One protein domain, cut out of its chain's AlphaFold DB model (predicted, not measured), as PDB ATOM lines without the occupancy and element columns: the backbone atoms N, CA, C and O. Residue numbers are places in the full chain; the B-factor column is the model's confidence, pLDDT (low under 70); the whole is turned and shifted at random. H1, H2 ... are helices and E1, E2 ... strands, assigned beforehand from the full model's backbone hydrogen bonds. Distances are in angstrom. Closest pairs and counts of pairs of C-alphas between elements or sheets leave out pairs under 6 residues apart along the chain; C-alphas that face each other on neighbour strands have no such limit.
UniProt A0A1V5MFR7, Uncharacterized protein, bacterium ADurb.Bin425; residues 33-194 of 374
ATOM      1  N   VAL A  33      -3.475 -29.276  -2.891       94.94
ATOM      2  CA  VAL A  33      -4.143 -30.509  -2.445       94.94
ATOM      3  C   VAL A  33      -3.916 -31.584  -3.496       94.94
ATOM      4  O   VAL A  33      -4.034 -31.303  -4.685       94.94
ATOM      5  N   CYS A  34      -3.608 -32.808  -3.077       96.25
ATOM      6  CA  CYS A  34      -3.374 -33.922  -3.987       96.25
ATOM      7  C   CYS A  34      -4.489 -34.959  -3.867       96.25
ATOM      8  O   CYS A  34      -4.676 -35.555  -2.810       96.25
ATOM      9  N   ASP A  35      -5.233 -35.146  -4.957       94.00
ATOM     10  CA  ASP A  35      -6.359 -36.070  -5.037       94.00
ATOM     11  C   ASP A  35      -5.868 -37.439  -5.548       94.00
ATOM     12  O   ASP A  35      -5.158 -37.520  -6.560       94.00
ATOM     13  N   GLU A  36      -6.269 -38.520  -4.876       93.94
ATOM     14  CA  GLU A  36      -5.948 -39.896  -5.276       93.94
ATOM     15  C   GLU A  36      -6.440 -40.228  -6.691       93.94
ATOM     16  O   GLU A  36      -7.512 -39.800  -7.125       93.94
ATOM     17  N   GLN A  37      -5.648 -41.013  -7.417       94.00
ATOM     18  CA  GLN A  37      -5.938 -41.504  -8.762       94.00
ATOM     19  C   GLN A  37      -6.063 -43.029  -8.755       94.00
ATOM     20  O   GLN A  37      -5.396 -43.704  -7.983       94.00
ATOM     21  N   GLY A  38      -6.876 -43.608  -9.643       83.44
ATOM     22  CA  GLY A  38      -6.919 -45.069  -9.806       83.44
ATOM     23  C   GLY A  38      -7.652 -45.835  -8.703       83.44
ATOM     24  O   GLY A  38      -7.388 -47.015  -8.514       83.44
ATOM     25  N   THR A  39      -8.614 -45.218  -8.016       76.62
ATOM     26  CA  THR A  39      -9.402 -45.833  -6.924       76.62
ATOM     27  C   THR A  39     -10.133 -47.137  -7.288       76.62
ATOM     28  O   THR A  39     -10.610 -47.839  -6.406       76.62
ATOM     29  N   ASN A  40     -10.203 -47.497  -8.573       80.00
ATOM     30  CA  ASN A  40     -10.842 -48.721  -9.066       80.00
ATOM     31  C   ASN A  40      -9.867 -49.721  -9.713       80.00
ATOM     32  O   ASN A  40     -10.308 -50.734 -10.252       80.00
ATOM     33  N   SER A  41      -8.560 -49.449  -9.713       86.06
ATOM     34  CA  SER A  41      -7.550 -50.358 -10.260       86.06
ATOM     35  C   SER A  41      -6.854 -51.129  -9.134       86.06
ATOM     36  O   SER A  41      -6.777 -50.677  -7.995       86.06
ATOM     37  N   SER A  42      -6.367 -52.330  -9.447       88.19
ATOM     38  CA  SER A  42      -5.544 -53.160  -8.554       88.19
ATOM     39  C   SER A  42      -4.053 -53.125  -8.913       88.19
ATOM     40  O   SER A  42      -3.236 -53.759  -8.245       88.19
ATOM     41  N   THR A  43      -3.685 -52.405  -9.979       92.50
ATOM     42  CA  THR A  43      -2.308 -52.339 -10.485       92.50
ATOM     43  C   THR A  43      -1.598 -51.106  -9.944       92.50
ATOM     44  O   THR A  43      -2.035 -49.986 -10.189       92.50
ATOM     45  N   TYR A  44      -0.481 -51.314  -9.247       95.00
ATOM     46  CA  TYR A  44       0.376 -50.245  -8.725       95.00
ATOM     47  C   TYR A  44       0.910 -49.332  -9.849       95.00
ATOM     48  O   TYR A  44       1.304 -49.872 -10.885       95.00
ATOM     49  N   PRO A  45       0.984 -47.995  -9.676       95.81
ATOM     50  CA  PRO A  45       0.627 -47.227  -8.471       95.81
ATOM     51  C   PRO A  45      -0.855 -46.822  -8.388       95.81
ATOM     52  O   PRO A  45      -1.240 -46.094  -7.483       95.81
ATOM     53  N   LEU A  46      -1.691 -47.263  -9.331       94.81
ATOM     54  CA  LEU A  46      -3.136 -47.012  -9.380       94.81
ATOM     55  C   LEU A  46      -3.924 -48.059  -8.570       94.81
ATOM     56  O   LEU A  46      -5.008 -48.456  -8.976       94.81
ATOM     57  N   ASP A  47      -3.373 -48.604  -7.495       90.81
ATOM     58  CA  ASP A  47      -3.903 -49.764  -6.771       90.81
ATOM     59  C   ASP A  47      -4.851 -49.396  -5.617       90.81
ATOM     60  O   ASP A  47      -4.744 -49.944  -4.523       90.81
ATOM     61  N   GLY A  48      -5.791 -48.478  -5.868       81.75
ATOM     62  CA  GLY A  48      -6.759 -48.002  -4.868       81.75
ATOM     63  C   GLY A  48      -8.040 -48.843  -4.724       81.75
ATOM     64  O   GLY A  48      -8.940 -48.473  -3.973       81.75
ATOM     65  N   ALA A  49      -8.177 -49.957  -5.452       77.56
ATOM     66  CA  ALA A  49      -9.367 -50.804  -5.363       77.56
ATOM     67  C   ALA A  49      -9.498 -51.491  -3.985       77.56
ATOM     68  O   ALA A  49      -8.557 -52.110  -3.493       77.56
ATOM     69  N   GLY A  50     -10.704 -51.468  -3.402       59.06
ATOM     70  CA  GLY A  50     -11.061 -52.319  -2.254       59.06
ATOM     71  C   GLY A  50     -10.659 -51.800  -0.866       59.06
ATOM     72  O   GLY A  50     -10.374 -52.614   0.006       59.06
ATOM     73  N   ALA A  51     -10.684 -50.477  -0.653       59.78
ATOM     74  CA  ALA A  51     -10.328 -49.769   0.593       59.78
ATOM     75  C   ALA A  51      -8.820 -49.587   0.871       59.78
ATOM     76  O   ALA A  51      -8.453 -49.120   1.948       59.78
ATOM     77  N   ALA A  52      -7.954 -49.894  -0.100       64.44
ATOM     78  CA  ALA A  52      -6.558 -49.459  -0.086       64.44
ATOM     79  C   ALA A  52      -6.443 -48.016  -0.611       64.44
ATOM     80  O   ALA A  52      -7.111 -47.657  -1.579       64.44
ATOM     81  N   THR A  53      -5.593 -47.191   0.005       79.88
ATOM     82  CA  THR A  53      -5.202 -45.893  -0.562       79.88
ATOM     83  C   THR A  53      -4.323 -46.129  -1.785       79.88
ATOM     84  O   THR A  53      -3.396 -46.941  -1.729       79.88
ATOM     85  N   SER A  54      -4.611 -45.433  -2.883       90.69
ATOM     86  CA  SER A  54      -3.755 -45.465  -4.073       90.69
ATOM     87  C   SER A  54      -2.373 -44.875  -3.781       90.69
ATOM     88  O   SER A  54      -2.235 -44.050  -2.883       90.69
ATOM     89  N   HIS A  55      -1.365 -45.229  -4.580       95.75
ATOM     90  CA  HIS A  55      -0.025 -44.633  -4.516       95.75
ATOM     91  C   HIS A  55       0.188 -43.558  -5.594       95.75
ATOM     92  O   HIS A  55       1.311 -43.107  -5.824       95.75
ATOM     93  N   ALA A  56      -0.877 -43.169  -6.295       97.50
ATOM     94  CA  ALA A  56      -0.866 -42.180  -7.360       97.50
ATOM     95  C   ALA A  56      -1.746 -40.985  -6.987       97.50
ATOM     96  O   ALA A  56      -2.947 -41.128  -6.760       97.50
ATOM     97  N   TYR A  57      -1.162 -39.790  -6.991       97.69
ATOM     98  CA  TYR A  57      -1.824 -38.559  -6.583       97.69
ATOM     99  C   TYR A  57      -1.639 -37.465  -7.632       97.69
ATOM    100  O   TYR A  57      -0.529 -37.181  -8.084       97.69
ATOM    101  N   ARG A  58      -2.733 -36.796  -7.996       98.00
ATOM    102  CA  ARG A  58      -2.705 -35.614  -8.863       98.00
ATOM    103  C   ARG A  58      -2.967 -34.376  -8.028       98.00
ATOM    104  O   ARG A  58      -4.002 -34.268  -7.375       98.00
ATOM    105  N   CYS A  59      -2.050 -33.430  -8.090       98.19
ATOM    106  CA  CYS A  59      -2.083 -32.242  -7.262       98.19
ATOM    107  C   CYS A  59      -2.740 -31.066  -7.987       98.19
ATOM    108  O   CYS A  59      -2.534 -30.848  -9.183       98.19
ATOM    109  N   LYS A  60      -3.558 -30.319  -7.245       96.69
ATOM    110  CA  LYS A  60      -4.237 -29.103  -7.686       96.69
ATOM    111  C   LYS A  60      -3.877 -27.948  -6.770       96.69
ATOM    112  O   LYS A  60      -3.839 -28.095  -5.548       96.69
ATOM    113  N   ASN A  61      -3.688 -26.788  -7.369       95.38
ATOM    114  CA  ASN A  61      -3.588 -25.535  -6.656       95.38
ATOM    115  C   ASN A  61      -5.001 -25.026  -6.356       95.38
ATOM    116  O   ASN A  61      -5.764 -24.699  -7.260       95.38
ATOM    117  N   THR A  62      -5.388 -25.008  -5.086       93.56
ATOM    118  CA  THR A  62      -6.732 -24.623  -4.646       93.56
ATOM    119  C   THR A  62      -6.977 -23.121  -4.752       93.56
ATOM    120  O   THR A  62      -8.134 -22.716  -4.825       93.56
ATOM    121  N   ALA A  63      -5.924 -22.298  -4.832       90.50
ATOM    122  CA  ALA A  63      -6.057 -20.850  -4.969       90.50
ATOM    123  C   ALA A  63      -6.524 -20.426  -6.372       90.50
ATOM    124  O   ALA A  63      -7.222 -19.425  -6.507       90.50
ATOM    125  N   ASN A  64      -6.148 -21.170  -7.417       90.88
ATOM    126  CA  ASN A  64      -6.474 -20.836  -8.812       90.88
ATOM    127  C   ASN A  64      -7.102 -21.994  -9.615       90.88
ATOM    128  O   ASN A  64      -7.443 -21.814 -10.781       90.88
ATOM    129  N   GLY A  65      -7.252 -23.179  -9.020       89.75
ATOM    130  CA  GLY A  65      -7.807 -24.374  -9.657       89.75
ATOM    131  C   GLY A  65      -6.871 -25.086 -10.641       89.75
ATOM    132  O   GLY A  65      -7.286 -26.080 -11.244       89.75
ATOM    133  N   ALA A  66      -5.631 -24.619 -10.824       93.12
ATOM    134  CA  ALA A  66      -4.697 -25.206 -11.779       93.12
ATOM    135  C   ALA A  66      -4.311 -26.630 -11.361       93.12
ATOM    136  O   ALA A  66      -3.962 -26.887 -10.208       93.12
ATOM    137  N   LYS A  67      -4.324 -27.567 -12.308       95.00
ATOM    138  CA  LYS A  67      -3.871 -28.953 -12.128       95.00
ATOM    139  C   LYS A  67      -3.401 -29.523 -13.469       95.00
ATOM    140  O   LYS A  67      -3.950 -29.111 -14.499       95.00
ATOM    141  N   PRO A  68      -2.478 -30.504 -13.481       97.31
ATOM    142  CA  PRO A  68      -2.068 -31.161 -14.720       97.31
ATOM    143  C   PRO A  68      -3.278 -31.719 -15.457       97.31
ATOM    144  O   PRO A  68      -4.223 -32.117 -14.794       97.31
ATOM    145  N   SER A  69      -3.303 -31.770 -16.788       97.00
ATOM    146  CA  SER A  69      -4.491 -32.248 -17.530       97.00
ATOM    147  C   SER A  69      -4.835 -33.728 -17.270       97.00
ATOM    148  O   SER A  69      -3.967 -34.520 -16.898       97.00
ATOM    149  N   ASP A  70      -6.089 -34.127 -17.517       96.31
ATOM    150  CA  ASP A  70      -6.535 -35.528 -17.385       96.31
ATOM    151  C   ASP A  70      -5.750 -36.457 -18.322       96.31
ATOM    152  O   ASP A  70      -5.255 -37.495 -17.889       96.31
ATOM    153  N   ALA A  71      -5.565 -36.050 -19.582       97.25
ATOM    154  CA  ALA A  71      -4.844 -36.837 -20.581       97.25
ATOM    155  C   ALA A  71      -3.389 -37.103 -20.168       97.25
ATOM    156  O   ALA A  71      -2.912 -38.229 -20.265       97.25
ATOM    157  N   ARG A  72      -2.689 -36.087 -19.649       97.69
ATOM    158  CA  ARG A  72      -1.295 -36.243 -19.203       97.69
ATOM    159  C   ARG A  72      -1.177 -36.989 -17.877       97.69
ATOM    160  O   ARG A  72      -0.218 -37.722 -17.672       97.69
ATOM    161  N   THR A  73      -2.184 -36.864 -17.013       97.69
ATOM    162  CA  THR A  73      -2.304 -37.683 -15.797       97.69
ATOM    163  C   THR A  73      -2.430 -39.165 -16.157       97.69
ATOM    164  O   THR A  73      -1.743 -39.999 -15.571       97.69
ATOM    165  N   GLN A  74      -3.270 -39.491 -17.143       96.25
ATOM    166  CA  GLN A  74      -3.420 -40.855 -17.649       96.25
ATOM    167  C   GLN A  74      -2.139 -41.353 -18.325       96.25
ATOM    168  O   GLN A  74      -1.715 -42.464 -18.027       96.25
ATOM    169  N   ASP A  75      -1.498 -40.541 -19.176       96.69
ATOM    170  CA  ASP A  75      -0.217 -40.890 -19.812       96.69
ATOM    171  C   ASP A  75       0.845 -41.258 -18.769       96.69
ATOM    172  O   ASP A  75       1.452 -42.326 -18.846       96.69
ATOM    173  N   LEU A  76       1.001 -40.431 -17.730       98.19
ATOM    174  CA  LEU A  76       1.938 -40.701 -16.648       98.19
ATOM    175  C   LEU A  76       1.597 -41.997 -15.900       98.19
ATOM    176  O   LEU A  76       2.411 -42.922 -15.861       98.19
ATOM    177  N   PHE A  77       0.415 -42.083 -15.286       97.75
ATOM    178  CA  PHE A  77       0.135 -43.181 -14.360       97.75
ATOM    179  C   PHE A  77      -0.107 -44.521 -15.059       97.75
ATOM    180  O   PHE A  77       0.281 -45.551 -14.509       97.75
ATOM    181  N   ASN A  78      -0.653 -44.536 -16.280       96.19
ATOM    182  CA  ASN A  78      -0.741 -45.773 -17.063       96.19
ATOM    183  C   ASN A  78       0.651 -46.262 -17.475       96.19
ATOM    184  O   ASN A  78       0.909 -47.465 -17.456       96.19
ATOM    185  N   SER A  79       1.571 -45.344 -17.792       96.56
ATOM    186  CA  SER A  79       2.962 -45.707 -18.070       96.56
ATOM    187  C   SER A  79       3.636 -46.307 -16.837       96.56
ATOM    188  O   SER A  79       4.220 -47.384 -16.930       96.56
ATOM    189  N   LEU A  80       3.489 -45.687 -15.663       97.56
ATOM    190  CA  LEU A  80       4.011 -46.239 -14.405       97.56
ATOM    191  C   LEU A  80       3.400 -47.613 -14.075       97.56
ATOM    192  O   LEU A  80       4.117 -48.531 -13.680       97.56
ATOM    193  N   ALA A  81       2.101 -47.796 -14.319       96.38
ATOM    194  CA  ALA A  81       1.435 -49.086 -14.153       96.38
ATOM    195  C   ALA A  81       1.946 -50.164 -15.128       96.38
ATOM    196  O   ALA A  81       1.854 -51.356 -14.832       96.38
ATOM    197  N   SER A  82       2.542 -49.775 -16.259       95.25
ATOM    198  CA  SER A  82       3.114 -50.700 -17.248       95.25
ATOM    199  C   SER A  82       4.534 -51.190 -16.929       95.25
ATOM    200  O   SER A  82       5.014 -52.102 -17.603       95.25
ATOM    201  N   MET A  83       5.194 -50.648 -15.894       95.94
ATOM    202  CA  MET A  83       6.546 -51.071 -15.492       95.94
ATOM    203  C   MET A  83       6.630 -52.583 -15.208       95.94
ATOM    204  O   MET A  83       5.629 -53.187 -14.828       95.94
ATOM    205  N   PRO A  84       7.811 -53.220 -15.311       96.38
ATOM    206  CA  PRO A  84       7.971 -54.638 -14.989       96.38
ATOM    207  C   PRO A  84       7.407 -55.009 -13.608       96.38
ATOM    208  O   PRO A  84       7.529 -54.253 -12.644       96.38
ATOM    209  N   ALA A  85       6.799 -56.195 -13.488       95.94
ATOM    210  CA  ALA A  85       6.093 -56.598 -12.267       95.94
ATOM    211  C   ALA A  85       6.985 -56.571 -11.016       95.94
ATOM    212  O   ALA A  85       6.553 -56.093  -9.973       95.94
ATOM    213  N   ASN A  86       8.238 -57.013 -11.138       96.75
ATOM    214  CA  ASN A  86       9.197 -57.010 -10.033       96.75
ATOM    215  C   ASN A  86       9.519 -55.592  -9.552       96.75
ATOM    216  O   ASN A  86       9.534 -55.351  -8.349       96.75
ATOM    217  N   VAL A  87       9.669 -54.639 -10.475       97.75
ATOM    218  CA  VAL A  87       9.837 -53.216 -10.147       97.75
ATOM    219  C   VAL A  87       8.621 -52.701  -9.382       97.75
ATOM    220  O   VAL A  87       8.772 -52.164  -8.288       97.75
ATOM    221  N   ARG A  88       7.406 -52.908  -9.912       96.75
ATOM    222  CA  ARG A  88       6.173 -52.449  -9.247       96.75
ATOM    223  C   ARG A  88       6.020 -53.048  -7.851       96.75
ATOM    224  O   ARG A  88       5.707 -52.327  -6.912       96.75
ATOM    225  N   ASN A  89       6.268 -54.348  -7.704       96.25
ATOM    226  CA  ASN A  89       6.163 -55.045  -6.425       96.25
ATOM    227  C   ASN A  89       7.182 -54.516  -5.409       96.25
ATOM    228  O   ASN A  89       6.830 -54.297  -4.252       96.25
ATOM    229  N   GLN A  90       8.418 -54.269  -5.844       96.62
ATOM    230  CA  GLN A  90       9.462 -53.711  -4.993       96.62
ATOM    231  C   GLN A  90       9.109 -52.293  -4.525       96.62
ATOM    232  O   GLN A  90       9.141 -52.028  -3.324       96.62
ATOM    233  N   LEU A  91       8.708 -51.405  -5.438       96.94
ATOM    234  CA  LEU A  91       8.311 -50.031  -5.103       96.94
ATOM    235  C   LEU A  91       7.083 -50.004  -4.179       96.94
ATOM    236  O   LEU A  91       7.089 -49.311  -3.159       96.94
ATOM    237  N   LYS A  92       6.075 -50.838  -4.467       95.31
ATOM    238  CA  LYS A  92       4.899 -51.026  -3.607       95.31
ATOM    239  C   LYS A  92       5.277 -51.524  -2.213       95.31
ATOM    240  O   LYS A  92       4.760 -51.014  -1.225       95.31
ATOM    241  N   SER A  93       6.210 -52.473  -2.102       93.31
ATOM    242  CA  SER A  93       6.665 -52.996  -0.801       93.31
ATOM    243  C   SER A  93       7.320 -51.932   0.089       93.31
ATOM    244  O   SER A  93       7.407 -52.109   1.304       93.31
ATOM    245  N   LYS A  94       7.775 -50.824  -0.512       93.50
ATOM    246  CA  LYS A  94       8.355 -49.664   0.173       93.50
ATOM    247  C   LYS A  94       7.402 -48.471   0.252       93.50
ATOM    248  O   LYS A  94       7.843 -47.391   0.630       93.50
ATOM    249  N   ASN A  95       6.121 -48.666  -0.075       93.69
ATOM    250  CA  ASN A  95       5.082 -47.637  -0.028       93.69
ATOM    251  C   ASN A  95       5.473 -46.354  -0.790       93.69
ATOM    252  O   ASN A  95       5.257 -45.239  -0.317       93.69
ATOM    253  N   VAL A  96       6.124 -46.514  -1.948       96.56
ATOM    254  CA  VAL A  96       6.545 -45.384  -2.789       96.56
ATOM    255  C   VAL A  96       5.301 -44.700  -3.352       96.56
ATOM    256  O   VAL A  96       4.498 -45.352  -4.022       96.56
ATOM    257  N   ASN A  97       5.176 -43.392  -3.122       97.31
ATOM    258  CA  ASN A  97       4.056 -42.577  -3.597       97.31
ATOM    259  C   ASN A  97       4.473 -41.641  -4.735       97.31
ATOM    260  O   ASN A  97       5.535 -41.021  -4.678       97.31
ATOM    261  N   TYR A  98       3.611 -41.493  -5.737       98.62
ATOM    262  CA  TYR A  98       3.809 -40.616  -6.886       98.62
ATOM    263  C   TYR A  98       2.858 -39.425  -6.841       98.62
ATOM    264  O   TYR A  98       1.640 -39.591  -6.783       98.62
ATOM    265  N   TYR A  99       3.413 -38.227  -6.962       98.62
ATOM    266  CA  TYR A  99       2.696 -36.961  -6.939       98.62
ATOM    267  C   TYR A  99       2.939 -36.195  -8.237       98.62
ATOM    268  O   TYR A  99       4.081 -35.913  -8.605       98.62
ATOM    269  N   TYR A 100       1.861 -35.834  -8.927       98.69
ATOM    270  CA  TYR A 100       1.922 -35.089 -10.180       98.69
ATOM    271  C   TYR A 100       1.430 -33.652  -9.987       98.69
ATOM    272  O   TYR A 100       0.240 -33.416  -9.765       98.69
ATOM    273  N   PHE A 101       2.353 -32.694 -10.061       98.44
ATOM    274  CA  PHE A 101       2.129 -31.264  -9.823       98.44
ATOM    275  C   PHE A 101       2.128 -30.469 -11.129       98.44
ATOM    276  O   PHE A 101       2.703 -30.913 -12.124       98.44
ATOM    277  N   ASN A 102       1.575 -29.246 -11.139       97.00
ATOM    278  CA  ASN A 102       1.738 -28.381 -12.314       97.00
ATOM    279  C   ASN A 102       3.196 -27.973 -12.520       97.00
ATOM    280  O   ASN A 102       3.630 -27.827 -13.658       97.00
ATOM    281  N   ASN A 103       3.933 -27.725 -11.440       95.81
ATOM    282  CA  ASN A 103       5.296 -27.205 -11.481       95.81
ATOM    283  C   ASN A 103       6.034 -27.482 -10.158       95.81
ATOM    284  O   ASN A 103       5.459 -27.950  -9.172       95.81
ATOM    285  N   ARG A 104       7.322 -27.135 -10.143       95.81
ATOM    286  CA  ARG A 104       8.229 -27.322  -9.006       95.81
ATOM    287  C   ARG A 104       7.840 -26.544  -7.745       95.81
ATOM    288  O   ARG A 104       8.033 -27.053  -6.645       95.81
ATOM    289  N   SER A 105       7.333 -25.314  -7.864       94.62
ATOM    290  CA  SER A 105       7.029 -24.486  -6.683       94.62
ATOM    291  C   SER A 105       5.819 -25.010  -5.909       94.62
ATOM    292  O   SER A 105       5.808 -24.963  -4.678       94.62
ATOM    293  N   GLU A 106       4.836 -25.581  -6.607       96.12
ATOM    294  CA  GLU A 106       3.708 -26.274  -5.982       96.12
ATOM    295  C   GLU A 106       4.162 -27.517  -5.211       96.12
ATOM    296  O   GLU A 106       3.750 -27.709  -4.068       96.12
ATOM    297  N   ALA A 107       5.072 -28.312  -5.782       97.25
ATOM    298  CA  ALA A 107       5.649 -29.465  -5.093       97.25
ATOM    299  C   ALA A 107       6.386 -29.055  -3.808       97.25
ATOM    300  O   ALA A 107       6.126 -29.612  -2.743       97.25
ATOM    301  N   ILE A 108       7.243 -28.027  -3.877       96.19
ATOM    302  CA  ILE A 108       7.934 -27.473  -2.699       96.19
ATOM    303  C   ILE A 108       6.921 -27.031  -1.636       96.19
ATOM    304  O   ILE A 108       7.078 -27.352  -0.460       96.19
ATOM    305  N   THR A 109       5.866 -26.323  -2.044       95.38
ATOM    306  CA  THR A 109       4.816 -25.863  -1.124       95.38
ATOM    307  C   THR A 109       4.134 -27.039  -0.432       95.38
ATOM    308  O   THR A 109       3.999 -27.030   0.791       95.38
ATOM    309  N   TYR A 110       3.741 -28.067  -1.190       96.62
ATOM    310  CA  TYR A 110       3.085 -29.258  -0.657       96.62
ATOM    311  C   TYR A 110       3.981 -30.011   0.332       96.62
ATOM    312  O   TYR A 110       3.593 -30.195   1.485       96.62
ATOM    313  N   PHE A 111       5.198 -30.384  -0.072       96.19
ATOM    314  CA  PHE A 111       6.087 -31.190   0.769       96.19
ATOM    315  C   PHE A 111       6.589 -30.446   2.011       96.19
ATOM    316  O   PHE A 111       6.815 -31.084   3.032       96.19
ATOM    317  N   ASN A 112       6.698 -29.113   1.977       94.06
ATOM    318  CA  ASN A 112       7.061 -28.320   3.158       94.06
ATOM    319  C   ASN A 112       5.904 -28.139   4.155       94.06
ATOM    320  O   ASN A 112       6.137 -27.778   5.310       94.06
ATOM    321  N   SER A 113       4.659 -28.363   3.733       92.75
ATOM    322  CA  SER A 113       3.468 -28.130   4.563       92.75
ATOM    323  C   SER A 113       2.692 -29.398   4.918       92.75
ATOM    324  O   SER A 113       1.801 -29.337   5.765       92.75
ATOM    325  N   THR A 114       3.041 -30.543   4.329       92.75
ATOM    326  CA  THR A 114       2.273 -31.784   4.465       92.75
ATOM    327  C   THR A 114       3.075 -32.867   5.177       92.75
ATOM    328  O   THR A 114       4.152 -33.255   4.726       92.75
ATOM    329  N   ALA A 115       2.526 -33.395   6.271       91.69
ATOM    330  CA  ALA A 115       3.073 -34.567   6.946       91.69
ATOM    331  C   ALA A 115       2.841 -35.840   6.100       91.69
ATOM    332  O   ALA A 115       1.833 -35.923   5.400       91.69
ATOM    333  N   PRO A 116       3.727 -36.851   6.169       92.94
ATOM    334  CA  PRO A 116       4.950 -36.904   6.977       92.94
ATOM    335  C   PRO A 116       6.154 -36.168   6.360       92.94
ATOM    336  O   PRO A 116       7.214 -36.117   6.973       92.94
ATOM    337  N   PHE A 117       6.024 -35.595   5.162       93.88
ATOM    338  CA  PHE A 117       7.155 -35.057   4.396       93.88
ATOM    339  C   PHE A 117       7.847 -33.852   5.045       93.88
ATOM    340  O   PHE A 117       9.055 -33.684   4.875       93.88
ATOM    341  N   ASN A 118       7.110 -33.045   5.811       92.88
ATOM    342  CA  ASN A 118       7.652 -31.911   6.562       92.88
ATOM    343  C   ASN A 118       8.013 -32.230   8.025       92.88
ATOM    344  O   ASN A 118       8.434 -31.335   8.760       92.88
ATOM    345  N   ASP A 119       7.854 -33.481   8.463       92.69
ATOM    346  CA  ASP A 119       8.073 -33.881   9.850       92.69
ATOM    347  C   ASP A 119       9.550 -34.203  10.114       92.69
ATOM    348  O   ASP A 119       9.998 -35.349  10.057       92.69
ATOM    349  N   GLN A 120      10.320 -33.168  10.441       90.56
ATOM    350  CA  GLN A 120      11.746 -33.293  10.759       90.56
ATOM    351  C   GLN A 120      12.023 -33.962  12.118       90.56
ATOM    352  O   GLN A 120      13.166 -34.351  12.389       90.56
ATOM    353  N   VAL A 121      11.000 -34.084  12.974       92.69
ATOM    354  CA  VAL A 121      11.115 -34.728  14.290       92.69
ATOM    355  C   VAL A 121      11.154 -36.238  14.109       92.69
ATOM    356  O   VAL A 121      12.051 -36.894  14.633       92.69
ATOM    357  N   ASN A 122      10.214 -36.786  13.341       93.25
ATOM    358  CA  ASN A 122      10.114 -38.229  13.145       93.25
ATOM    359  C   ASN A 122      10.954 -38.740  11.974       93.25
ATOM    360  O   ASN A 122      11.335 -39.911  11.987       93.25
ATOM    361  N   TYR A 123      11.270 -37.896  10.989       92.62
ATOM    362  CA  TYR A 123      11.997 -38.306   9.791       92.62
ATOM    363  C   TYR A 123      13.331 -37.577   9.633       92.62
ATOM    364  O   TYR A 123      13.456 -36.363   9.801       92.62
ATOM    365  N   GLU A 124      14.352 -38.346   9.269       91.31
ATOM    366  CA  GLU A 124      15.625 -37.842   8.777       91.31
ATOM    367  C   GLU A 124      15.597 -37.845   7.250       91.31
ATOM    368  O   GLU A 124      15.619 -38.905   6.619       91.31
ATOM    369  N   SER A 125      15.506 -36.648   6.664       87.56
ATOM    370  CA  SER A 125      15.567 -36.465   5.216       87.56
ATOM    371  C   SER A 125      17.004 -36.613   4.736       87.56
ATOM    372  O   SER A 125      17.892 -35.875   5.159       87.56
ATOM    373  N   ILE A 126      17.215 -37.578   3.848       88.81
ATOM    374  CA  ILE A 126      18.503 -37.855   3.205       88.81
ATOM    375  C   ILE A 126      18.517 -37.225   1.809       88.81
ATOM    376  O   ILE A 126      19.548 -36.749   1.340       88.81
ATOM    377  N   THR A 127      17.363 -37.188   1.139       90.31
ATOM    378  CA  THR A 127      17.171 -36.492  -0.134       90.31
ATOM    379  C   THR A 127      15.834 -35.744  -0.098       90.31
ATOM    380  O   THR A 127      14.808 -36.371   0.177       90.31
ATOM    381  N   PRO A 128      15.804 -34.423  -0.360       92.19
ATOM    382  CA  PRO A 128      14.566 -33.644  -0.335       92.19
ATOM    383  C   PRO A 128      13.513 -34.149  -1.333       92.19
ATOM    384  O   PRO A 128      13.844 -34.481  -2.468       92.19
ATOM    385  N   PHE A 129      12.234 -34.129  -0.945       94.69
ATOM    386  CA  PHE A 129      11.104 -34.529  -1.807       94.69
ATOM    387  C   PHE A 129      10.799 -33.534  -2.936       94.69
ATOM    388  O   PHE A 129      10.232 -33.906  -3.959       94.69
ATOM    389  N   ALA A 130      11.206 -32.275  -2.776       93.38
ATOM    390  CA  ALA A 130      11.272 -31.284  -3.842       93.38
ATOM    391  C   ALA A 130      12.368 -30.262  -3.521       93.38
ATOM    392  O   ALA A 130      12.595 -29.919  -2.362       93.38
ATOM    393  N   GLN A 131      13.042 -29.757  -4.553       90.50
ATOM    394  CA  GLN A 131      14.146 -28.805  -4.416       90.50
ATOM    395  C   GLN A 131      14.068 -27.727  -5.491       90.50
ATOM    396  O   GLN A 131      13.551 -27.959  -6.584       90.50
ATOM    397  N   SER A 132      14.613 -26.545  -5.200       89.44
ATOM    398  CA  SER A 132      14.641 -25.404  -6.126       89.44
ATOM    399  C   SER A 132      15.508 -25.639  -7.365       89.44
ATOM    400  O   SER A 132      15.458 -24.840  -8.289       89.44
ATOM    401  N   THR A 133      16.280 -26.723  -7.404       90.44
ATOM    402  CA  THR A 133      17.149 -27.109  -8.522       90.44
ATOM    403  C   THR A 133      16.603 -28.294  -9.326       90.44
ATOM    404  O   THR A 133      17.225 -28.749 -10.286       90.44
ATOM    405  N   SER A 134      15.432 -28.828  -8.992       91.75
ATOM    406  CA  SER A 134      14.803 -29.856  -9.826       91.75
ATOM    407  C   SER A 134      14.299 -29.250 -11.136       91.75
ATOM    408  O   SER A 134      13.880 -28.095 -11.156       91.75
ATOM    409  N   ARG A 135      14.340 -30.004 -12.241       93.38
ATOM    410  CA  ARG A 135      13.899 -29.499 -13.558       93.38
ATOM    411  C   ARG A 135      12.484 -29.947 -13.875       93.38
ATOM    412  O   ARG A 135      11.579 -29.125 -13.908       93.38
ATOM    413  N   CYS A 136      12.307 -31.249 -14.077       96.12
ATOM    414  CA  CYS A 136      11.039 -31.862 -14.475       96.12
ATOM    415  C   CYS A 136      10.452 -32.799 -13.405       96.12
ATOM    416  O   CYS A 136       9.277 -33.154 -13.493       96.12
ATOM    417  N   GLY A 137      11.248 -33.177 -12.405       97.06
ATOM    418  CA  GLY A 137      10.851 -34.048 -11.308       97.06
ATOM    419  C   GLY A 137      11.864 -34.028 -10.164       97.06
ATOM    420  O   GLY A 137      12.876 -33.315 -10.214       97.06
ATOM    421  N   ALA A 138      11.527 -34.735  -9.095       97.50
ATOM    422  CA  ALA A 138      12.385 -35.003  -7.953       97.50
ATOM    423  C   ALA A 138      11.955 -36.310  -7.293       97.50
ATOM    424  O   ALA A 138      10.759 -36.573  -7.171       97.50
ATOM    425  N   THR A 139      12.906 -37.065  -6.763       97.56
ATOM    426  CA  THR A 139      12.616 -38.203  -5.896       97.56
ATOM    427  C   THR A 139      13.260 -37.968  -4.544       97.56
ATOM    428  O   THR A 139      14.477 -37.819  -4.447       97.56
ATOM    429  N   GLY A 140      12.440 -37.914  -3.500       95.38
ATOM    430  CA  GLY A 140      12.915 -37.754  -2.133       95.38
ATOM    431  C   GLY A 140      12.974 -39.068  -1.375       95.38
ATOM    432  O   GLY A 140      12.229 -40.013  -1.651       95.38
ATOM    433  N   TYR A 141      13.846 -39.080  -0.376       94.31
ATOM    434  CA  TYR A 141      14.054 -40.195   0.530       94.31
ATOM    435  C   TYR A 141      14.281 -39.678   1.943       94.31
ATOM    436  O   TYR A 141      15.180 -38.870   2.201       94.31
ATOM    437  N   ALA A 142      13.490 -40.192   2.872       93.50
ATOM    438  CA  ALA A 142      13.695 -40.011   4.293       93.50
ATOM    439  C   ALA A 142      13.598 -41.354   5.012       93.50
ATOM    440  O   ALA A 142      13.022 -42.315   4.505       93.50
ATOM    441  N   THR A 143      14.141 -41.418   6.220       92.56
ATOM    442  CA  THR A 143      13.993 -42.583   7.098       92.56
ATOM    443  C   THR A 143      13.389 -42.151   8.414       92.56
ATOM    444  O   THR A 143      13.761 -41.115   8.965       92.56
ATOM    445  N   ASN A 144      12.427 -42.918   8.916       92.00
ATOM    446  CA  ASN A 144      11.884 -42.667  10.237       92.00
ATOM    447  C   ASN A 144      12.977 -42.933  11.286       92.00
ATOM    448  O   ASN A 144      13.504 -44.043  11.359       92.00
ATOM    449  N   ARG A 145      13.302 -41.934  12.110       91.00
ATOM    450  CA  ARG A 145      14.427 -41.976  13.062       91.00
ATOM    451  C   ARG A 145      14.299 -43.078  14.113       91.00
ATOM    452  O   ARG A 145      15.305 -43.533  14.645       91.00
ATOM    453  N   PHE A 146      13.071 -43.490  14.425       90.50
ATOM    454  CA  PHE A 146      12.783 -44.433  15.507       90.50
ATOM    455  C   PHE A 146      12.535 -45.857  15.010       90.50
ATOM    456  O   PHE A 146      12.841 -46.813  15.716       90.50
ATOM    457  N   THR A 147      11.978 -46.012  13.808       89.50
ATOM    458  CA  THR A 147      11.613 -47.326  13.246       89.50
ATOM    459  C   THR A 147      12.514 -47.768  12.095       89.50
ATOM    460  O   THR A 147      12.472 -48.930  11.704       89.50
ATOM    461  N   GLY A 148      13.302 -46.856  11.518       87.06
ATOM    462  CA  GLY A 148      14.104 -47.103  10.318       87.06
ATOM    463  C   GLY A 148      13.283 -47.286   9.037       87.06
ATOM    464  O   GLY A 148      13.859 -47.520   7.977       87.06
ATOM    465  N   VAL A 149      11.949 -47.183   9.104       88.62
ATOM    466  CA  VAL A 149      11.067 -47.361   7.945       88.62
ATOM    467  C   VAL A 149      11.326 -46.246   6.924       88.62
ATOM    468  O   VAL A 149      11.320 -45.068   7.302       88.62
ATOM    469  N   PRO A 150      11.562 -46.584   5.642       91.19
ATOM    470  CA  PRO A 150      11.799 -45.588   4.611       91.19
ATOM    471  C   PRO A 150      10.504 -44.873   4.214       91.19
ATOM    472  O   PRO A 150       9.427 -45.465   4.179       91.19
ATOM    473  N   LEU A 151      10.644 -43.604   3.852       93.56
ATOM    474  CA  LEU A 151       9.633 -42.784   3.204       93.56
ATOM    475  C   LEU A 151      10.202 -42.321   1.863       93.56
ATOM    476  O   LEU A 151      11.147 -41.533   1.827       93.56
ATOM    477  N   ILE A 152       9.625 -42.817   0.771       96.00
ATOM    478  CA  ILE A 152      10.007 -42.451  -0.594       96.00
ATOM    479  C   ILE A 152       8.809 -41.784  -1.262       96.00
ATOM    480  O   ILE A 152       7.703 -42.327  -1.254       96.00
ATOM    481  N   ALA A 153       9.037 -40.626  -1.873       97.75
ATOM    482  CA  ALA A 153       8.040 -39.992  -2.721       97.75
ATOM    483  C   ALA A 153       8.674 -39.429  -3.986       97.75
ATOM    484  O   ALA A 153       9.771 -38.871  -3.962       97.75
ATOM    485  N   VAL A 154       7.941 -39.580  -5.079       98.69
ATOM    486  CA  VAL A 154       8.297 -39.111  -6.409       98.69
ATOM    487  C   VAL A 154       7.404 -37.930  -6.754       98.69
ATOM    488  O   VAL A 154       6.180 -38.044  -6.760       98.69
ATOM    489  N   ALA A 155       8.017 -36.799  -7.072       98.56
ATOM    490  CA  ALA A 155       7.366 -35.601  -7.560       98.56
ATOM    491  C   ALA A 155       7.646 -35.447  -9.055       98.56
ATOM    492  O   ALA A 155       8.797 -35.408  -9.481       98.56
ATOM    493  N   ILE A 156       6.598 -35.328  -9.862       98.75
ATOM    494  CA  ILE A 156       6.702 -35.109 -11.308       98.75
ATOM    495  C   ILE A 156       5.992 -33.805 -11.638       98.75
ATOM    496  O   ILE A 156       4.925 -33.513 -11.091       98.75
ATOM    497  N   TYR A 157       6.585 -33.003 -12.518       98.06
ATOM    498  CA  TYR A 157       6.076 -31.681 -12.860       98.06
ATOM    499  C   TYR A 157       5.522 -31.673 -14.275       98.06
ATOM    500  O   TYR A 157       6.161 -32.154 -15.215       98.06
ATOM    501  N   ASP A 158       4.332 -31.096 -14.434       98.00
ATOM    502  CA  ASP A 158       3.741 -30.903 -15.751       98.00
ATOM    503  C   ASP A 158       4.469 -29.834 -16.563       98.00
ATOM    504  O   ASP A 158       4.543 -29.932 -17.783       98.00
ATOM    505  N   ASN A 159       5.044 -28.848 -15.882       96.31
ATOM    506  CA  ASN A 159       5.888 -27.813 -16.450       96.31
ATOM    507  C   ASN A 159       7.271 -27.900 -15.814       96.31
ATOM    508  O   ASN A 159       7.409 -27.838 -14.591       96.31
ATOM    509  N   CYS A 160       8.285 -28.046 -16.660       95.81
ATOM    510  CA  CYS A 160       9.671 -28.055 -16.244       95.81
ATOM    511  C   CYS A 160      10.207 -26.632 -16.069       95.81
ATOM    512  O   CYS A 160       9.876 -25.725 -16.839       95.81
ATOM    513  N   ASN A 161      11.103 -26.477 -15.099       93.81
ATOM    514  CA  ASN A 161      11.842 -25.252 -14.829       93.81
ATOM    515  C   ASN A 161      13.278 -25.404 -15.352       93.81
ATOM    516  O   ASN A 161      14.050 -26.193 -14.799       93.81
ATOM    517  N   TYR A 162      13.631 -24.676 -16.412       92.94
ATOM    518  CA  TYR A 162      14.984 -24.623 -16.971       92.94
ATOM    519  C   TYR A 162      15.606 -23.261 -16.664       92.94
ATOM    520  O   TYR A 162      15.596 -22.346 -17.488       92.94
ATOM    521  N   ASP A 163      16.053 -23.108 -15.423       91.00
ATOM    522  CA  ASP A 163      16.419 -21.829 -14.819       91.00
ATOM    523  C   ASP A 163      17.791 -21.817 -14.124       91.00
ATOM    524  O   ASP A 163      18.145 -20.827 -13.487       91.00
ATOM    525  N   GLN A 164      18.583 -22.883 -14.257       86.75
ATOM    526  CA  GLN A 164      19.944 -22.980 -13.719       86.75
ATOM    527  C   GLN A 164      21.018 -22.692 -14.758       86.75
ATOM    528  O   GLN A 164      21.990 -22.018 -14.433       86.75
ATOM    529  N   ASN A 165      20.873 -23.203 -15.984       87.12
ATOM    530  CA  ASN A 165      21.912 -23.078 -17.015       87.12
ATOM    531  C   ASN A 165      21.409 -22.424 -18.311       87.12
ATOM    532  O   ASN A 165      22.215 -22.047 -19.163       87.12
ATOM    533  N   THR A 166      20.098 -22.247 -18.463       77.44
ATOM    534  CA  THR A 166      19.492 -21.565 -19.611       77.44
ATOM    535  C   THR A 166      19.234 -20.088 -19.296       77.44
ATOM    536  O   THR A 166      18.627 -19.761 -18.280       77.44
ATOM    537  N   ASN A 167      19.685 -19.182 -20.173       75.25
ATOM    538  CA  ASN A 167      19.472 -17.736 -20.044       75.25
ATOM    539  C   ASN A 167      18.869 -17.153 -21.344       75.25
ATOM    540  O   ASN A 167      19.527 -17.241 -22.386       75.25
ATOM    541  N   PRO A 168      17.657 -16.556 -21.313       82.38
ATOM    542  CA  PRO A 168      16.782 -16.399 -20.144       82.38
ATOM    543  C   PRO A 168      16.232 -17.739 -19.640       82.38
ATOM    544  O   PRO A 168      16.186 -18.710 -20.394       82.38
ATOM    545  N   ALA A 169      15.807 -17.774 -18.374       86.44
ATOM    546  CA  ALA A 169      15.132 -18.936 -17.801       86.44
ATOM    547  C   ALA A 169      13.923 -19.334 -18.664       86.44
ATOM    548  O   ALA A 169      13.136 -18.475 -19.075       86.44
ATOM    549  N   LEU A 170      13.773 -20.631 -18.926       88.00
ATOM    550  CA  LEU A 170      12.678 -21.180 -19.720       88.00
ATOM    551  C   LEU A 170      11.750 -22.023 -18.846       88.00
ATOM    552  O   LEU A 170      12.192 -22.845 -18.046       88.00
ATOM    553  N   TYR A 171      10.449 -21.854 -19.059       90.38
ATOM    554  CA  TYR A 171       9.405 -22.676 -18.455       90.38
ATOM    555  C   TYR A 171       8.638 -23.337 -19.587       90.38
ATOM    556  O   TYR A 171       8.041 -22.653 -20.419       90.38
ATOM    557  N   VAL A 172       8.705 -24.661 -19.656       92.56
ATOM    558  CA  VAL A 172       8.121 -25.421 -20.764       92.56
ATOM    559  C   VAL A 172       7.311 -26.581 -20.226       92.56
ATOM    560  O   VAL A 172       7.661 -27.165 -19.202       92.56
ATOM    561  N   GLN A 173       6.243 -26.951 -20.927       95.56
ATOM    562  CA  GLN A 173       5.527 -28.177 -20.603       95.56
ATOM    563  C   GLN A 173       6.490 -29.368 -20.710       95.56
ATOM    564  O   GLN A 173       7.270 -29.459 -21.661       95.56
ATOM    565  N   ASN A 174       6.435 -30.274 -19.736       96.50
ATOM    566  CA  ASN A 174       7.282 -31.450 -19.673       96.50
ATOM    567  C   ASN A 174       7.140 -32.254 -20.977       96.50
ATOM    568  O   ASN A 174       6.032 -32.734 -21.270       96.50
ATOM    569  N   PRO A 175       8.224 -32.405 -21.762       94.19
ATOM    570  CA  PRO A 175       8.135 -33.023 -23.077       94.19
ATOM    571  C   PRO A 175       7.739 -34.503 -23.042       94.19
ATOM    572  O   PRO A 175       7.223 -35.016 -24.032       94.19
ATOM    573  N   SER A 176       7.975 -35.191 -21.919       95.44
ATOM    574  CA  SER A 176       7.547 -36.573 -21.712       95.44
ATOM    575  C   SER A 176       7.378 -36.869 -20.221       95.44
ATOM    576  O   SER A 176       8.339 -37.173 -19.508       95.44
ATOM    577  N   VAL A 177       6.130 -36.822 -19.746       96.44
ATOM    578  CA  VAL A 177       5.802 -37.196 -18.358       96.44
ATOM    579  C   VAL A 177       6.025 -38.680 -18.115       96.44
ATOM    580  O   VAL A 177       6.474 -39.043 -17.038       96.44
ATOM    581  N   ARG A 178       5.831 -39.523 -19.135       95.75
ATOM    582  CA  ARG A 178       6.201 -40.941 -19.115       95.75
ATOM    583  C   ARG A 178       7.689 -41.159 -18.819       95.75
ATOM    584  O   ARG A 178       8.010 -41.811 -17.830       95.75
ATOM    585  N   LYS A 179       8.597 -40.595 -19.629       95.75
ATOM    586  CA  LYS A 179      10.047 -40.785 -19.428       95.75
ATOM    587  C   LYS A 179      10.541 -40.128 -18.146       95.75
ATOM    588  O   LYS A 179      11.331 -40.734 -17.435       95.75
ATOM    589  N   THR A 180      10.017 -38.949 -17.804       97.31
ATOM    590  CA  THR A 180      10.282 -38.330 -16.495       97.31
ATOM    591  C   THR A 180       9.841 -39.255 -15.362       97.31
ATOM    592  O   THR A 180      10.604 -39.501 -14.439       97.31
ATOM    593  N   GLY A 181       8.638 -39.827 -15.452       98.06
ATOM    594  CA  GLY A 181       8.120 -40.770 -14.467       98.06
ATOM    595  C   GLY A 181       8.999 -42.009 -14.317       98.06
ATOM    596  O   GLY A 181       9.257 -42.430 -13.193       98.06
ATOM    597  N   PHE A 182       9.510 -42.572 -15.415       98.12
ATOM    598  CA  PHE A 182      10.461 -43.687 -15.358       98.12
ATOM    599  C   PHE A 182      11.818 -43.286 -14.785       98.12
ATOM    600  O   PHE A 182      12.353 -44.035 -13.976       98.12
ATOM    601  N   HIS A 183      12.339 -42.113 -15.135       97.94
ATOM    602  CA  HIS A 183      13.596 -41.606 -14.593       97.94
ATOM    603  C   HIS A 183      13.509 -41.465 -13.065       97.94
ATOM    604  O   HIS A 183      14.299 -42.054 -12.331       97.94
ATOM    605  N   GLU A 184      12.470 -40.791 -12.569       98.44
ATOM    606  CA  GLU A 184      12.239 -40.654 -11.127       98.44
ATOM    607  C   GLU A 184      11.916 -42.001 -10.452       98.44
ATOM    608  O   GLU A 184      12.337 -42.269  -9.328       98.44
ATOM    609  N   SER A 185      11.246 -42.921 -11.155       98.56
ATOM    610  CA  SER A 185      11.070 -44.297 -10.665       98.56
ATOM    611  C   SER A 185      12.395 -45.045 -10.546       98.56
ATOM    612  O   SER A 185      12.525 -45.881  -9.659       98.56
ATOM    613  N   GLY A 186      13.380 -44.745 -11.394       98.38
ATOM    614  CA  GLY A 186      14.732 -45.285 -11.299       98.38
ATOM    615  C   GLY A 186      15.431 -44.865 -10.006       98.38
ATOM    616  O   GLY A 186      15.999 -45.723  -9.326       98.38
ATOM    617  N   HIS A 187      15.312 -43.589  -9.616       97.81
ATOM    618  CA  HIS A 187      15.766 -43.095  -8.305       97.81
ATOM    619  C   HIS A 187      15.013 -43.773  -7.156       97.81
ATOM    620  O   HIS A 187      15.626 -44.288  -6.224       97.81
ATOM    621  N   ALA A 188      13.682 -43.856  -7.234       97.81
ATOM    622  CA  ALA A 188      12.881 -44.508  -6.194       97.81
ATOM    623  C   ALA A 188      13.219 -46.002  -6.055       97.81
ATOM    624  O   ALA A 188      13.247 -46.543  -4.947       97.81
ATOM    625  N   PHE A 189      13.506 -46.669  -7.173       97.81
ATOM    626  CA  PHE A 189      13.908 -48.067  -7.210       97.81
ATOM    627  C   PHE A 189      15.288 -48.263  -6.586       97.81
ATOM    628  O   PHE A 189      15.441 -49.182  -5.788       97.81
ATOM    629  N   ASP A 190      16.247 -47.369  -6.845       96.62
ATOM    630  CA  ASP A 190      17.542 -47.337  -6.147       96.62
ATOM    631  C   ASP A 190      17.343 -47.231  -4.625       96.62
ATOM    632  O   ASP A 190      17.805 -48.078  -3.854       96.62
ATOM    633  N   PHE A 191      16.546 -46.252  -4.188       95.56
ATOM    634  CA  PHE A 191      16.252 -46.017  -2.772       95.56
ATOM    635  C   PHE A 191      15.517 -47.185  -2.112       95.56
ATOM    636  O   PHE A 191      15.700 -47.433  -0.919       95.56
ATOM    637  N   SER A 192      14.738 -47.956  -2.875       94.56
ATOM    638  CA  SER A 192      14.015 -49.125  -2.367       94.56
ATOM    639  C   SER A 192      14.939 -50.239  -1.847       94.56
ATOM    640  O   SER A 192      14.513 -51.055  -1.026       94.56
ATOM    641  N   PHE A 193      16.199 -50.268  -2.295       91.62
ATOM    642  CA  PHE A 193      17.234 -51.194  -1.818       91.62
ATOM    643  C   PHE A 193      18.142 -50.581  -0.744       91.62
ATOM    644  O   PHE A 193      19.092 -51.235  -0.304       91.62
ATOM    645  N   GLY A 194      17.874 -49.338  -0.337       82.00
ATOM    646  CA  GLY A 194      18.623 -48.653   0.705       82.00
ATOM    647  C   GLY A 194      18.528 -49.375   2.045       82.00
ATOM    648  O   GLY A 194      17.450 -49.781   2.475       82.00
TER     649      GLY A 194
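Overview. This is residues 33 to 194 of the 374 residues of an uncharacterized protein of bacterium ADurb.Bin425 (UniProt A0A1V5MFR7). A six-stranded sheet, strongly twisted and curled like part of a barrel, has H1 and H4 over one face and H3 over the other, three layers in all. E6 runs on at 89 degrees into E7, which forms a small separate hairpin with E8, while H2 packs on H4 off the sheet. The printed part has 162 residues with four named helices and eight named strands, in the order E1 E2 H1 H2 E3 H3 E4 E5 E6 E7 E8 H4; the mixed sheet runs E1 E2 E3 E6 E5 E4, and the class is mixed, helices and strands. It is compact, with a radius of gyration of the C-alphas of 15.1 A and spans of 44 by 35 by 30 A.

Arrangement. Start at edge strand E1, residues 33 to 36, which forms a hairpin with E2, residues 56 to 61; N 33 and O 60 are within hydrogen-bond range at 2.9 A. H1, residues 70 to 81, H2, residues 85 to 93, and E3, residues 97 to 101, complete a strand-helix-strand unit, parallel neighbours E2 and E3 with helices between, its crossover left-handed; look at N 57 and O 98, 2.8 A. H1 runs along the strands at a height over the sheet of 9.6 A. H3, residues 104 to 113, is on the opposite face, over E3, at 7.8 A; their closest C-alphas, Ala 107 and Phe 101, are 6.2 A apart. E4, residues 123 to 127, E5, residues 137 to 144, and E6, residues 150 to 157, form a meander, each strand the antiparallel neighbour of the one before: N 124 and O 143 are 2.8 A apart, as are N 138 and O 155. E3, H3 and E4 form a split unit, E6 and E5 between its strands, its crossover right-handed. E6 is parallel to E3, with N 99 and O 154 at 2.8 A. In the hairpin of E7, residues 159 to 162, and E8, residues 170 to 173, find N 160 and O 172, 2.8 A. H4, residues 177 to 192, is over E6 and E5 at 8.6 A; with residues 177 to 182 alone it touches H1, closest C-alphas Arg 178 and Leu 76 at 4.9 A. In H1, H2, H3 and H4 every O i to N i+4 pair is within hydrogen-bond range.

Along the chain. Find C-alpha 33 at (-4.143, -30.509, -2.445), where E1 begins. E5 measures 23.2 A and E6 23.1 A. H4, 21.6 A, ends at C-alpha 192, (14.015, -49.125, -2.367).

Size, cuts and confidence. The farthest C-alphas, Gly 50 and Asn 167, are 49.4 A apart. The printed part has no cut; E1 to E2 is the long link. Residues 50 to 52 have pLDDT under 70.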